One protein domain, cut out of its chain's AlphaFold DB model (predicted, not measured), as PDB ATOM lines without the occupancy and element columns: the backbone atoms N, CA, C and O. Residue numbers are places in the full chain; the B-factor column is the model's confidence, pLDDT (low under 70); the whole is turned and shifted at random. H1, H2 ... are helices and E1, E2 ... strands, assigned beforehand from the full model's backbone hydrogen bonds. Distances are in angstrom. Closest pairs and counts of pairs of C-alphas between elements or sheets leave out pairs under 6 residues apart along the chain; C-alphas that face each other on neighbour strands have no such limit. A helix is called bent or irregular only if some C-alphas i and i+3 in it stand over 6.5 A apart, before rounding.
ATOM      1  N   LYS A 393     -21.987  15.279  12.210       60.09
ATOM      2  CA  LYS A 393     -21.608  13.966  11.653       60.09
ATOM      3  C   LYS A 393     -21.739  13.945  10.128       60.09
ATOM      4  O   LYS A 393     -20.859  13.414   9.451       60.09
ATOM      5  N   LYS A 394     -22.796  14.547   9.571       54.72
ATOM      6  CA  LYS A 394     -23.010  14.642   8.121       54.72
ATOM      7  C   LYS A 394     -21.995  15.573   7.453       54.72
ATOM      8  O   LYS A 394     -21.446  15.182   6.431       54.72
ATOM      9  N   ARG A 395     -21.661  16.732   8.042       58.00
ATOM     10  CA  ARG A 395     -20.559  17.596   7.563       58.00
ATOM     11  C   ARG A 395     -19.213  16.874   7.611       58.00
ATOM     12  O   ARG A 395     -18.492  16.905   6.624       58.00
ATOM     13  N   LYS A 396     -18.886  16.182   8.708       57.59
ATOM     14  CA  LYS A 396     -17.632  15.422   8.851       57.59
ATOM     15  C   LYS A 396     -17.540  14.267   7.851       57.59
ATOM     16  O   LYS A 396     -16.484  14.091   7.254       57.59
ATOM     17  N   ARG A 397     -18.642  13.551   7.582       60.31
ATOM     18  CA  ARG A 397     -18.695  12.553   6.500       60.31
ATOM     19  C   ARG A 397     -18.496  13.199   5.127       60.31
ATOM     20  O   ARG A 397     -17.609  12.778   4.409       60.31
ATOM     21  N   VAL A 398     -19.213  14.281   4.809       52.56
ATOM     22  CA  VAL A 398     -19.026  15.010   3.539       52.56
ATOM     23  C   VAL A 398     -17.588  15.528   3.384       52.56
ATOM     24  O   VAL A 398     -17.035  15.391   2.301       52.56
ATOM     25  N   ARG A 399     -16.940  16.042   4.443       56.09
ATOM     26  CA  ARG A 399     -15.515  16.439   4.418       56.09
ATOM     27  C   ARG A 399     -14.577  15.241   4.166       56.09
ATOM     28  O   ARG A 399     -13.618  15.394   3.418       56.09
ATOM     29  N   MET A 400     -14.850  14.065   4.740       55.09
ATOM     30  CA  MET A 400     -14.071  12.831   4.512       55.09
ATOM     31  C   MET A 400     -14.250  12.279   3.091       55.09
ATOM     32  O   MET A 400     -13.262  12.043   2.399       55.09
ATOM     33  N   ASP A 401     -15.498  12.124   2.646       52.38
ATOM     34  CA  ASP A 401     -15.847  11.638   1.308       52.38
ATOM     35  C   ASP A 401     -15.276  12.593   0.240       52.38
ATOM     36  O   ASP A 401     -14.689  12.159  -0.749       52.38
ATOM     37  N   ALA A 402     -15.343  13.907   0.487       51.59
ATOM     38  CA  ALA A 402     -14.677  14.922  -0.322       51.59
ATOM     39  C   ALA A 402     -13.151  14.752  -0.334       51.59
ATOM     40  O   ALA A 402     -12.560  14.745  -1.407       51.59
ATOM     41  N   GLN A 403     -12.489  14.576   0.814       53.75
ATOM     42  CA  GLN A 403     -11.035  14.360   0.849       53.75
ATOM     43  C   GLN A 403     -10.596  13.062   0.150       53.75
ATOM     44  O   GLN A 403      -9.507  13.033  -0.422       53.75
ATOM     45  N   GLN A 404     -11.424  12.012   0.128       54.34
ATOM     46  CA  GLN A 404     -11.183  10.847  -0.731       54.34
ATOM     47  C   GLN A 404     -11.358  11.197  -2.214       54.34
ATOM     48  O   GLN A 404     -10.472  10.902  -3.014       54.34
ATOM     49  N   LEU A 405     -12.434  11.899  -2.581       49.84
ATOM     50  CA  LEU A 405     -12.670  12.360  -3.954       49.84
ATOM     51  C   LEU A 405     -11.621  13.374  -4.450       49.84
ATOM     52  O   LEU A 405     -11.393  13.446  -5.649       49.84
ATOM     53  N   ALA A 406     -10.933  14.100  -3.562       49.69
ATOM     54  CA  ALA A 406      -9.777  14.936  -3.896       49.69
ATOM     55  C   ALA A 406      -8.539  14.109  -4.263       49.69
ATOM     56  O   ALA A 406      -7.812  14.470  -5.181       49.69
ATOM     57  N   ARG A 407      -8.314  12.974  -3.583       52.81
ATOM     58  CA  ARG A 407      -7.240  12.015  -3.917       52.81
ATOM     59  C   ARG A 407      -7.535  11.205  -5.186       52.81
ATOM     60  O   ARG A 407      -6.639  10.566  -5.717       52.81
ATOM     61  N   ILE A 408      -8.784  11.237  -5.650       47.53
ATOM     62  CA  ILE A 408      -9.261  10.720  -6.944       47.53
ATOM     63  C   ILE A 408      -9.442  11.899  -7.941       47.53
ATOM     64  O   ILE A 408      -9.909  11.740  -9.066       47.53
ATOM     65  N   GLY A 409      -9.090  13.120  -7.522       45.47
ATOM     66  CA  GLY A 409      -9.564  14.386  -8.077       45.47
ATOM     67  C   GLY A 409      -8.726  14.973  -9.207       45.47
ATOM     68  O   GLY A 409      -8.705  16.195  -9.339       45.47
ATOM     69  N   ASP A 410      -8.062  14.143 -10.014       54.47
ATOM     70  CA  ASP A 410      -7.233  14.591 -11.145       54.47
ATOM     71  C   ASP A 410      -8.049  15.143 -12.333       54.47
ATOM     72  O   ASP A 410      -7.467  15.709 -13.255       54.47
ATOM     73  N   ASP A 411      -9.387  15.021 -12.339       61.97
ATOM     74  CA  ASP A 411     -10.235  15.672 -13.351       61.97
ATOM     75  C   ASP A 411     -10.262  17.202 -13.140       61.97
ATOM     76  O   ASP A 411     -10.917  17.677 -12.197       61.97
ATOM     77  N   PRO A 412      -9.653  18.010 -14.037       63.41
ATOM     78  CA  PRO A 412      -9.536  19.456 -13.848       63.41
ATOM     79  C   PRO A 412     -10.883  20.193 -13.879       63.41
ATOM     80  O   PRO A 412     -10.952  21.370 -13.532       63.41
ATOM     81  N   ARG A 413     -11.976  19.519 -14.272       67.56
ATOM     82  CA  ARG A 413     -13.351  20.051 -14.226       67.56
ATOM     83  C   ARG A 413     -13.871  20.230 -12.795       67.56
ATOM     84  O   ARG A 413     -14.743  21.067 -12.569       67.56
ATOM     85  N   ASN A 414     -13.356  19.437 -11.850       68.12
ATOM     86  CA  ASN A 414     -13.724  19.490 -10.430       68.12
ATOM     87  C   ASN A 414     -12.883  20.505  -9.643       68.12
ATOM     88  O   ASN A 414     -13.224  20.879  -8.516       68.12
ATOM     89  N   TRP A 415     -11.792  20.985 -10.232       70.19
ATOM     90  CA  TRP A 415     -11.078  22.154  -9.743       70.19
ATOM     91  C   TRP A 415     -11.934  23.402 -10.023       70.19
ATOM     92  O   TRP A 415     -12.889  23.370 -10.805       70.19
ATOM     93  N   CYS A 416     -11.667  24.532  -9.368       63.53
ATOM     94  CA  CYS A 416     -12.377  25.754  -9.742       63.53
ATOM     95  C   CYS A 416     -12.083  26.122 -11.211       63.53
ATOM     96  O   CYS A 416     -10.941  26.017 -11.647       63.53
ATOM     97  N   GLU A 417     -13.046  26.724 -11.934       53.56
ATOM     98  CA  GLU A 417     -12.779  27.391 -13.234       53.56
ATOM     99  C   GLU A 417     -11.678  28.464 -13.133       53.56
ATOM    100  O   GLU A 417     -11.188  28.982 -14.128       53.56
ATOM    101  N   ASN A 418     -11.318  28.827 -11.900       48.94
ATOM    102  CA  ASN A 418     -10.235  29.721 -11.546       48.94
ATOM    103  C   ASN A 418      -9.028  28.919 -11.026       48.94
ATOM    104  O   ASN A 418      -8.344  29.363 -10.106       48.94
ATOM    105  N   PHE A 419      -8.697  27.804 -11.690       53.03
ATOM    106  CA  PHE A 419      -7.306  27.384 -11.898       53.03
ATOM    107  C   PHE A 419      -6.616  28.444 -12.770       53.03
ATOM    108  O   PHE A 419      -6.337  28.293 -13.958       53.03
ATOM    109  N   HIS A 420      -6.494  29.626 -12.173       50.91
ATOM    110  CA  HIS A 420      -6.145  30.854 -12.852       50.91
ATOM    111  C   HIS A 420      -4.690  30.756 -13.300       50.91
ATOM    112  O   HIS A 420      -3.868  30.175 -12.593       50.91
ATOM    113  N   ARG A 421      -4.310  31.474 -14.364       54.94
ATOM    114  CA  ARG A 421      -2.894  31.652 -14.776       54.94
ATOM    115  C   ARG A 421      -2.021  32.353 -13.708       54.94
ATOM    116  O   ARG A 421      -0.878  32.733 -13.957       54.94
ATOM    117  N   HIS A 422      -2.588  32.602 -12.530       53.44
ATOM    118  CA  HIS A 422      -1.988  33.253 -11.377       53.44
ATOM    119  C   HIS A 422      -1.971  32.349 -10.135       53.44
ATOM    120  O   HIS A 422      -1.398  32.741  -9.130       53.44
ATOM    121  N   CYS A 423      -2.556  31.150 -10.174       61.12
ATOM    122  CA  CYS A 423      -2.424  30.206  -9.072       61.12
ATOM    123  C   CYS A 423      -1.055  29.510  -9.202       61.12
ATOM    124  O   CYS A 423      -0.756  28.933 -10.246       61.12
ATOM    125  N   ILE A 424      -0.183  29.663  -8.200       57.00
ATOM    126  CA  ILE A 424       1.233  29.266  -8.291       57.00
ATOM    127  C   ILE A 424       1.353  27.763  -8.019       57.00
ATOM    128  O   ILE A 424       1.493  27.329  -6.881       57.00
ATOM    129  N   SER A 425       1.271  26.959  -9.077       55.50
ATOM    130  CA  SER A 425       1.274  25.491  -9.012       55.50
ATOM    131  C   SER A 425       2.683  24.872  -8.947       55.50
ATOM    132  O   SER A 425       2.918  23.819  -9.534       55.50
ATOM    133  N   SER A 426       3.641  25.544  -8.305       44.81
ATOM    134  CA  SER A 426       5.065  25.173  -8.306       44.81
ATOM    135  C   SER A 426       5.605  24.998  -6.882       44.81
ATOM    136  O   SER A 426       6.273  25.885  -6.353       44.81
ATOM    137  N   GLY A 427       5.299  23.860  -6.259       53.53
ATOM    138  CA  GLY A 427       5.804  23.493  -4.933       53.53
ATOM    139  C   GLY A 427       5.024  22.343  -4.296       53.53
ATOM    140  O   GLY A 427       3.936  21.989  -4.750       53.53
ATOM    141  N   GLU A 428       5.555  21.764  -3.219       48.62
ATOM    142  CA  GLU A 428       4.884  20.674  -2.493       48.62
ATOM    143  C   GLU A 428       3.587  21.105  -1.784       48.62
ATOM    144  O   GLU A 428       2.733  20.264  -1.491       48.62
ATOM    145  N   ASP A 429       3.402  22.411  -1.563       51.75
ATOM    146  CA  ASP A 429       2.208  23.006  -0.949       51.75
ATOM    147  C   ASP A 429       0.915  22.803  -1.759       51.75
ATOM    148  O   ASP A 429      -0.179  22.999  -1.220       51.75
ATOM    149  N   LEU A 430       1.010  22.318  -3.008       57.31
ATOM    150  CA  LEU A 430      -0.109  21.782  -3.804       57.31
ATOM    151  C   LEU A 430      -0.992  20.800  -3.010       57.31
ATOM    152  O   LEU A 430      -2.200  20.738  -3.223       57.31
ATOM    153  N   LYS A 431      -0.406  20.071  -2.048       61.22
ATOM    154  CA  LYS A 431      -1.105  19.136  -1.147       61.22
ATOM    155  C   LYS A 431      -2.164  19.821  -0.255       61.22
ATOM    156  O   LYS A 431      -2.989  19.133   0.340       61.22
ATOM    157  N   SER A 432      -2.153  21.155  -0.141       74.81
ATOM    158  CA  SER A 432      -3.096  21.938   0.670       74.81
ATOM    159  C   SER A 432      -4.266  22.485  -0.166       74.81
ATOM    160  O   SER A 432      -4.214  23.581  -0.730       74.81
ATOM    161  N   MET A 433      -5.351  21.708  -0.242       83.56
ATOM    162  CA  MET A 433      -6.595  22.103  -0.912       83.56
ATOM    163  C   MET A 433      -7.806  22.105   0.026       83.56
ATOM    164  O   MET A 433      -7.945  21.237   0.890       83.56
ATOM    165  N   VAL A 434      -8.727  23.036  -0.223       86.06
ATOM    166  CA  VAL A 434     -10.029  23.157   0.436       86.06
ATOM    167  C   VAL A 434     -11.155  23.021  -0.592       86.06
ATOM    168  O   VAL A 434     -11.075  23.539  -1.711       86.06
ATOM    169  N   GLN A 435     -12.224  22.316  -0.220       87.38
ATOM    170  CA  GLN A 435     -13.443  22.236  -1.020       87.38
ATOM    171  C   GLN A 435     -14.436  23.303  -0.571       87.38
ATOM    172  O   GLN A 435     -14.641  23.514   0.622       87.38
ATOM    173  N   CYS A 436     -15.117  23.935  -1.520       88.44
ATOM    174  CA  CYS A 436     -16.270  24.760  -1.184       88.44
ATOM    175  C   CYS A 436     -17.503  23.907  -0.879       88.44
ATOM    176  O   CYS A 436     -17.996  23.188  -1.753       88.44
ATOM    177  N   VAL A 437     -18.076  24.106   0.307       88.88
ATOM    178  CA  VAL A 437     -19.257  23.377   0.805       88.88
ATOM    179  C   VAL A 437     -20.501  23.586  -0.076       88.88
ATOM    180  O   VAL A 437     -21.352  22.707  -0.169       88.88
ATOM    181  N   ASN A 438     -20.601  24.728  -0.764       88.81
ATOM    182  CA  ASN A 438     -21.744  25.086  -1.615       88.81
ATOM    183  C   ASN A 438     -21.555  24.739  -3.108       88.81
ATOM    184  O   ASN A 438     -22.533  24.651  -3.841       88.81
ATOM    185  N   CYS A 439     -20.315  24.577  -3.590       87.00
ATOM    186  CA  CYS A 439     -20.039  24.409  -5.027       87.00
ATOM    187  C   CYS A 439     -19.264  23.143  -5.401       87.00
ATOM    188  O   CYS A 439     -19.070  22.911  -6.590       87.00
ATOM    189  N   GLY A 440     -18.779  22.361  -4.430       84.62
ATOM    190  CA  GLY A 440     -18.007  21.129  -4.648       84.62
ATOM    191  C   GLY A 440     -16.626  21.321  -5.293       84.62
ATOM    192  O   GLY A 440     -15.789  20.424  -5.222       84.62
ATOM    193  N   LYS A 441     -16.358  22.488  -5.890       85.69
ATOM    194  CA  LYS A 441     -15.092  22.809  -6.554       85.69
ATOM    195  C   LYS A 441     -13.960  23.003  -5.552       85.69
ATOM    196  O   LYS A 441     -14.135  23.672  -4.525       85.69
ATOM    197  N   TRP A 442     -12.799  22.468  -5.912       84.88
ATOM    198  CA  TRP A 442     -11.560  22.549  -5.142       84.88
ATOM    199  C   TRP A 442     -10.771  23.829  -5.417       84.88
ATOM    200  O   TRP A 442     -10.804  24.383  -6.520       84.88
ATOM    201  N   TRP A 443     -10.063  24.287  -4.386       85.56
ATOM    202  CA  TRP A 443      -9.193  25.458  -4.391       85.56
ATOM    203  C   TRP A 443      -7.905  25.147  -3.625       85.56
ATOM    204  O   TRP A 443      -7.966  24.545  -2.556       85.56
ATOM    205  N   HIS A 444      -6.754  25.610  -4.114       82.00
ATOM    206  CA  HIS A 444      -5.526  25.616  -3.315       82.00
ATOM    207  C   HIS A 444      -5.625  26.649  -2.189       82.00
ATOM    208  O   HIS A 444      -5.965  27.809  -2.445       82.00
ATOM    209  N   ASN A 445      -5.231  26.264  -0.976       82.19
ATOM    210  CA  ASN A 445      -5.221  27.145   0.195       82.19
ATOM    211  C   ASN A 445      -4.299  28.350  -0.037       82.19
ATOM    212  O   ASN A 445      -4.674  29.481   0.266       82.19
ATOM    213  N   PHE A 446      -3.153  28.119  -0.691       79.31
ATOM    214  CA  PHE A 446      -2.238  29.163  -1.159       79.31
ATOM    215  C   PHE A 446      -2.952  30.255  -1.972       79.31
ATOM    216  O   PHE A 446      -2.792  31.444  -1.708       79.31
ATOM    217  N   CYS A 447      -3.782  29.864  -2.944       80.69
ATOM    218  CA  CYS A 447      -4.448  30.813  -3.837       80.69
ATOM    219  C   CYS A 447      -5.571  31.599  -3.133       80.69
ATOM    220  O   CYS A 447      -6.007  32.619  -3.663       80.69
ATOM    221  N   LEU A 448      -5.977  31.179  -1.929       80.69
ATOM    222  CA  LEU A 448      -6.918  31.865  -1.041       80.69
ATOM    223  C   LEU A 448      -6.242  32.593   0.139       80.69
ATOM    224  O   LEU A 448      -6.947  33.185   0.941       80.69
ATOM    225  N   TYR A 449      -4.915  32.534   0.297       76.56
ATOM    226  CA  TYR A 449      -4.201  33.057   1.479       76.56
ATOM    227  C   TYR A 449      -4.698  32.559   2.857       76.56
ATOM    228  O   TYR A 449      -4.290  33.114   3.876       76.56
ATOM    229  N   LEU A 450      -5.525  31.508   2.913       68.94
ATOM    230  CA  LEU A 450      -6.101  31.014   4.166       68.94
ATOM    231  C   LEU A 450      -4.994  30.558   5.118       68.94
ATOM    232  O   LEU A 450      -4.203  29.664   4.779       68.94
ATOM    233  N   SER A 451      -4.964  31.154   6.312       62.91
ATOM    234  CA  SER A 451      -4.035  30.747   7.360       62.91
ATOM    235  C   SER A 451      -4.312  29.300   7.776       62.91
ATOM    236  O   SER A 451      -5.410  28.772   7.588       62.91
ATOM    237  N   ARG A 452      -3.311  28.629   8.358       59.56
ATOM    238  CA  ARG A 452      -3.438  27.215   8.758       59.56
ATOM    239  C   ARG A 452      -4.454  26.968   9.880       59.56
ATOM    240  O   ARG A 452      -4.773  25.816  10.151       59.56
ATOM    241  N   GLU A 453      -4.932  28.039  10.506       58.22
ATOM    242  CA  GLU A 453      -5.840  28.051  11.653       58.22
ATOM    243  C   GLU A 453      -7.306  28.272  11.225       58.22
ATOM    244  O   GLU A 453      -8.221  27.836  11.915       58.22
ATOM    245  N   GLU A 454      -7.554  28.858  10.047       60.75
ATOM    246  CA  GLU A 454      -8.903  29.146   9.520       60.75
ATOM    247  C   GLU A 454      -9.559  27.947   8.793       60.75
ATOM    248  O   GLU A 454     -10.643  28.074   8.223       60.75
ATOM    249  N   TYR A 455      -8.929  26.765   8.787       62.84
ATOM    250  CA  TYR A 455      -9.395  25.592   8.022       62.84
ATOM    251  C   TYR A 455     -10.606  24.850   8.612       62.84
ATOM    252  O   TYR A 455     -11.161  23.980   7.935       62.84
ATOM    253  N   ASP A 456     -11.015  25.142   9.848       60.78
ATOM    254  CA  ASP A 456     -12.172  24.472  10.455       60.78
ATOM    255  C   ASP A 456     -13.523  25.055   9.998       60.78
ATOM    256  O   ASP A 456     -14.526  24.328  10.015       60.78
ATOM    257  N   ASP A 457     -13.553  26.299   9.507       71.50
ATOM    258  CA  ASP A 457     -14.755  26.966   8.991       71.50
ATOM    259  C   ASP A 457     -15.200  26.436   7.610       71.50
ATOM    260  O   ASP A 457     -14.414  25.971   6.782       71.50
ATOM    261  N   ASP A 458     -16.507  26.503   7.337       83.75
ATOM    262  CA  ASP A 458     -17.084  26.055   6.061       83.75
ATOM    263  C   ASP A 458     -16.782  27.061   4.930       83.75
ATOM    264  O   ASP A 458     -17.508  28.036   4.730       83.75
ATOM    265  N   PHE A 459     -15.721  26.814   4.155       88.19
ATOM    266  CA  PHE A 459     -15.313  27.651   3.018       88.19
ATOM    267  C   PHE A 459     -16.372  27.735   1.892       88.19
ATOM    268  O   PHE A 459     -16.966  26.730   1.478       88.19
ATOM    269  N   LEU A 460     -16.571  28.942   1.334       87.38
ATOM    270  CA  LEU A 460     -17.622  29.252   0.357       87.38
ATOM    271  C   LEU A 460     -17.093  30.004  -0.883       87.38
ATOM    272  O   LEU A 460     -16.988  31.229  -0.898       87.38
ATOM    273  N   CYS A 461     -16.877  29.275  -1.985       86.81
ATOM    274  CA  CYS A 461     -16.545  29.815  -3.317       86.81
ATOM    275  C   CYS A 461     -17.651  30.693  -3.938       86.81
ATOM    276  O   CYS A 461     -17.376  31.527  -4.807       86.81
ATOM    277  N   CYS A 462     -18.913  30.479  -3.555       84.94
ATOM    278  CA  CYS A 462     -20.078  31.104  -4.178       84.94
ATOM    279  C   CYS A 462     -21.294  31.143  -3.239       84.94
ATOM    280  O   CYS A 462     -21.303  30.525  -2.175       84.94
ATOM    281  N   GLY A 463     -22.350  31.831  -3.681       85.56
ATOM    282  CA  GLY A 463     -23.580  32.024  -2.917       85.56
ATOM    283  C   GLY A 463     -23.533  33.260  -2.016       85.56
ATOM    284  O   GLY A 463     -22.629  34.095  -2.106       85.56
ATOM    285  N   LYS A 464     -24.544  33.392  -1.154       80.94
ATOM    286  CA  LYS A 464     -24.577  34.420  -0.105       80.94
ATOM    287  C   LYS A 464     -23.643  33.973   1.022       80.94
ATOM    288  O   LYS A 464     -23.762  32.842   1.472       80.94
ATOM    289  N   GLY A 465     -22.726  34.842   1.449       83.19
ATOM    290  CA  GLY A 465     -21.672  34.481   2.408       83.19
ATOM    291  C   GLY A 465     -20.367  33.972   1.781       83.19
ATOM    292  O   GLY A 465     -19.563  33.383   2.490       83.19
ATOM    293  N   ARG A 466     -20.131  34.201   0.477       85.38
ATOM    294  CA  ARG A 466     -18.838  33.914  -0.173       85.38
ATOM    295  C   ARG A 466     -17.673  34.516   0.626       85.38
ATOM    296  O   ARG A 466     -17.690  35.721   0.889       85.38
ATOM    297  N   SER A 467     -16.664  33.703   0.928       86.19
ATOM    298  CA  SER A 467     -15.473  34.091   1.698       86.19
ATOM    299  C   SER A 467     -14.707  35.247   1.007       86.19
ATOM    300  O   SER A 467     -14.789  35.411  -0.222       86.19
ATOM    301  N   LYS A 468     -14.044  36.128   1.777       86.75
ATOM    302  CA  LYS A 468     -13.539  37.436   1.287       86.75
ATOM    303  C   LYS A 468     -12.308  37.305   0.391       86.75
ATOM    304  O   LYS A 468     -11.982  38.228  -0.344       86.75
ATOM    305  N   GLU A 469     -11.676  36.148   0.431       84.69
ATOM    306  CA  GLU A 469     -10.401  35.803  -0.181       84.69
ATOM    307  C   GLU A 469     -10.624  35.347  -1.628       84.69
ATOM    308  O   GLU A 469      -9.818  35.600  -2.517       84.69
ATOM    309  N   VAL A 470     -11.795  34.759  -1.902       85.88
ATOM    310  CA  VAL A 470     -12.243  34.318  -3.231       85.88
ATOM    311  C   VAL A 470     -12.152  35.415  -4.312       85.88
ATOM    312  O   VAL A 470     -11.699  35.102  -5.412       85.88
ATOM    313  N   PRO A 471     -12.565  36.685  -4.098       85.31
ATOM    314  CA  PRO A 471     -12.324  37.747  -5.078       85.31
ATOM    315  C   PRO A 471     -10.845  38.138  -5.236       85.31
ATOM    316  O   PRO A 471     -10.464  38.450  -6.358       85.31
ATOM    317  N   GLU A 472     -10.015  38.098  -4.187       82.81
ATOM    318  CA  GLU A 472      -8.575  38.419  -4.294       82.81
ATOM    319  C   GLU A 472      -7.792  37.313  -5.026       82.81
ATOM    320  O   GLU A 472      -6.906  37.584  -5.842       82.81
ATOM    321  N   ALA A 473      -8.204  36.061  -4.818       81.94
ATOM    322  CA  ALA A 473      -7.759  34.902  -5.579       81.94
ATOM    323  C   ALA A 473      -8.077  35.055  -7.076       81.94
ATOM    324  O   ALA A 473      -7.221  34.825  -7.933       81.94
ATOM    325  N   LYS A 474      -9.306  35.488  -7.399       81.12
ATOM    326  CA  LYS A 474      -9.766  35.701  -8.783       81.12
ATOM    327  C   LYS A 474      -9.200  36.958  -9.445       81.12
ATOM    328  O   LYS A 474      -9.093  36.982 -10.663       81.12
ATOM    329  N   SER A 475      -8.830  37.992  -8.688       83.75
ATOM    330  CA  SER A 475      -8.176  39.187  -9.245       83.75
ATOM    331  C   SER A 475      -6.687  38.971  -9.544       83.75
ATOM    332  O   SER A 475      -6.058  39.824 -10.165       83.75
ATOM    333  N   GLY A 476      -6.101  37.854  -9.092       80.88
ATOM    334  CA  GLY A 476      -4.663  37.595  -9.178       80.88
ATOM    335  C   GLY A 476      -3.824  38.382  -8.163       80.88
ATOM    336  O   GLY A 476      -2.608  38.195  -8.114       80.88
ATOM    337  N   GLN A 477      -4.449  39.213  -7.318       82.44
ATOM    338  CA  GLN A 477      -3.755  39.987  -6.285       82.44
ATOM    339  C   GLN A 477      -3.052  39.083  -5.267       82.44
ATOM    340  O   GLN A 477      -1.979  39.452  -4.789       82.44
ATOM    341  N   THR A 478      -3.581  37.878  -5.007       79.50
ATOM    342  CA  THR A 478      -2.901  36.848  -4.203       79.50
ATOM    343  C   THR A 478      -1.467  36.603  -4.689       79.50
ATOM    344  O   THR A 478      -0.511  36.718  -3.925       79.50
ATOM    345  N   ARG A 479      -1.295  36.353  -5.993       80.31
ATOM    346  CA  ARG A 479       0.019  36.120  -6.607       80.31
ATOM    347  C   ARG A 479       0.906  37.357  -6.572       80.31
ATOM    348  O   ARG A 479       2.085  37.232  -6.265       80.31
ATOM    349  N   GLN A 480       0.353  38.536  -6.854       83.94
ATOM    350  CA  GLN A 480       1.121  39.785  -6.839       83.94
ATOM    351  C   GLN A 480       1.696  40.085  -5.447       83.94
ATOM    352  O   GLN A 480       2.862  40.463  -5.342       83.94
ATOM    353  N   ARG A 481       0.920  39.862  -4.375       84.44
ATOM    354  CA  ARG A 481       1.417  39.981  -2.994       84.44
ATOM    355  C   ARG A 481       2.523  38.967  -2.698       84.44
ATOM    356  O   ARG A 481       3.522  39.349  -2.099       84.44
ATOM    357  N   TRP A 482       2.402  37.717  -3.153       82.94
ATOM    358  CA  TRP A 482       3.437  36.702  -2.923       82.94
ATOM    359  C   TRP A 482       4.730  36.994  -3.690       82.94
ATOM    360  O   TRP A 482       5.809  36.956  -3.106       82.94
ATOM    361  N   GLU A 483       4.641  37.360  -4.971       85.50
ATOM    362  CA  GLU A 483       5.804  37.770  -5.766       85.50
ATOM    363  C   GLU A 483       6.491  39.010  -5.174       85.50
ATOM    364  O   GLU A 483       7.712  39.129  -5.255       85.50
ATOM    365  N   GLN A 484       5.730  39.920  -4.556       89.62
ATOM    366  CA  GLN A 484       6.283  41.055  -3.821       89.62
ATOM    367  C   GLN A 484       6.963  40.616  -2.514       89.62
ATOM    368  O   GLN A 484       8.096  41.015  -2.266       89.62
ATOM    369  N   MET A 485       6.331  39.745  -1.717       85.50
ATOM    370  CA  MET A 485       6.927  39.179  -0.498       85.50
ATOM    371  C   MET A 485       8.245  38.451  -0.785       85.50
ATOM    372  O   MET A 485       9.203  38.637  -0.043       85.50
ATOM    373  N   GLN A 486       8.325  37.676  -1.872       83.81
ATOM    374  CA  GLN A 486       9.567  37.017  -2.295       83.81
ATOM    375  C   GLN A 486      10.653  38.039  -2.659       83.81
ATOM    376  O   GLN A 486      11.776  37.946  -2.168       83.81
ATOM    377  N   LYS A 487      10.314  39.075  -3.441       92.31
ATOM    378  CA  LYS A 487      11.244  40.168  -3.781       92.31
ATOM    379  C   LYS A 487      11.710  40.968  -2.566       92.31
ATOM    380  O   LYS A 487      12.811  41.501  -2.599       92.31
ATOM    381  N   ASP A 488      10.890  41.095  -1.527       92.62
ATOM    382  CA  ASP A 488      11.235  41.827  -0.301       92.62
ATOM    383  C   ASP A 488      11.891  40.939   0.771       92.62
ATOM    384  O   ASP A 488      12.491  41.460   1.711       92.62
ATOM    385  N   ALA A 489      11.830  39.612   0.613       88.62
ATOM    386  CA  ALA A 489      12.664  38.653   1.334       88.62
ATOM    387  C   ALA A 489      14.075  38.570   0.724       88.62
ATOM    388  O   ALA A 489      15.047  38.633   1.457       88.62
ATOM    389  N   GLN A 490      14.195  38.545  -0.610       90.62
ATOM    390  CA  GLN A 490      15.478  38.519  -1.341       90.62
ATOM    391  C   GLN A 490      16.329  39.805  -1.217       90.62
ATOM    392  O   GLN A 490      17.437  39.857  -1.743       90.62
ATOM    393  N   LYS A 491      15.812  40.856  -0.565       92.88
ATOM    394  CA  LYS A 491      16.521  42.123  -0.280       92.88
ATOM    395  C   LYS A 491      17.040  42.217   1.162       92.88
ATOM    396  O   LYS A 491      17.506  43.289   1.550       92.88
TER     397      LYS A 491
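AT A GLANCE: This is residues 393 to 491 of the 492 residues of an uncharacterized protein of Caenorhabditis nigoni (UniProt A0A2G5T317). A small hairpin of two short strands, E1 and E2, sits in the middle of a body made largely of loops, with helix H1 toward one end of the longest axis and helix H4 at the other. Two long unnamed stretches, residues 408 to 427 and 445 to 468, make much of the body, and residues 484 to 491, of which 484 to 489 belong to H4, stick out from it. The printed part has 99 residues, with the named elements in the order H1, H2, E1, E2, H3, H4; the sheet, E1 - E2, is antiparallel. The class is mostly helix, though under half of the residues, 45, are in named elements. The whole is compact, with a radius of gyration of the C-alphas of 14.1 A, yet elongated in outline, spanning 49 by 29 by 25 A.

HOW THE PARTS SIT: H1, residues 393 to 407, comes closest to E1, residues 433 to 435, at the C-alphas of Ala 402 and Gln 435, 7.5 A apart. H2, residues 428 to 431, is apart from H1. The closest C-alphas of H2 and E2, residues 442 to 444, are those of Leu 430 and His 444, 6.7 A apart. E1 and E2 form a hairpin, antiparallel at 149 degrees; N 434 and O 443 are within hydrogen-bond range at 2.9 A, and N 443 and O 434 at 3.0 A. H3, residues 469 to 475, is apart from E1. H4, residues 477 to 489, is close to H3 but not clearly touching it; their closest C-alphas, those of Glu 472 and Thr 478, are 5.9 A apart, and their lines are about perpendicular at 90 degrees. H4 is apart from H1, H2, E1 and E2. In H1, H3 and H4 every O i to N i+4 pair is within hydrogen-bond range; H2 is too short for such a pair, and its one O i to N i+3 pair is within range.

IN THESE COORDINATES: H1 begins at C-alpha 393, (-21.608, 13.966, 11.653), and is 21.3 A long. H2 measures 6.3 A and is neither bent nor irregular, but only just: C-alphas 428 and 431 are 6.3 A apart. E1, 6.9 A, begins at C-alpha 433, (-6.595, 22.103, -0.912), and E2 measures 7.0 A. H3 is 9.9 A long, and H4, 18.1 A, ends at C-alpha 489, (12.664, 38.653, 1.334).

THE WHOLE: The C-alphas of Lys 393 and Lys 491 are the two farthest apart, 48.9 A. Without residues 484 to 491, which stand free, the body spans 40 by 28 by 25 A. The printed part has no cut. The links from H1 to H2, 20 residues, and from E2 to H3, 24 residues, are long. The mean pLDDT of the printed part is 71.5, and residues 393 to 414, 416 to 431 and 450 to 456 are under 70.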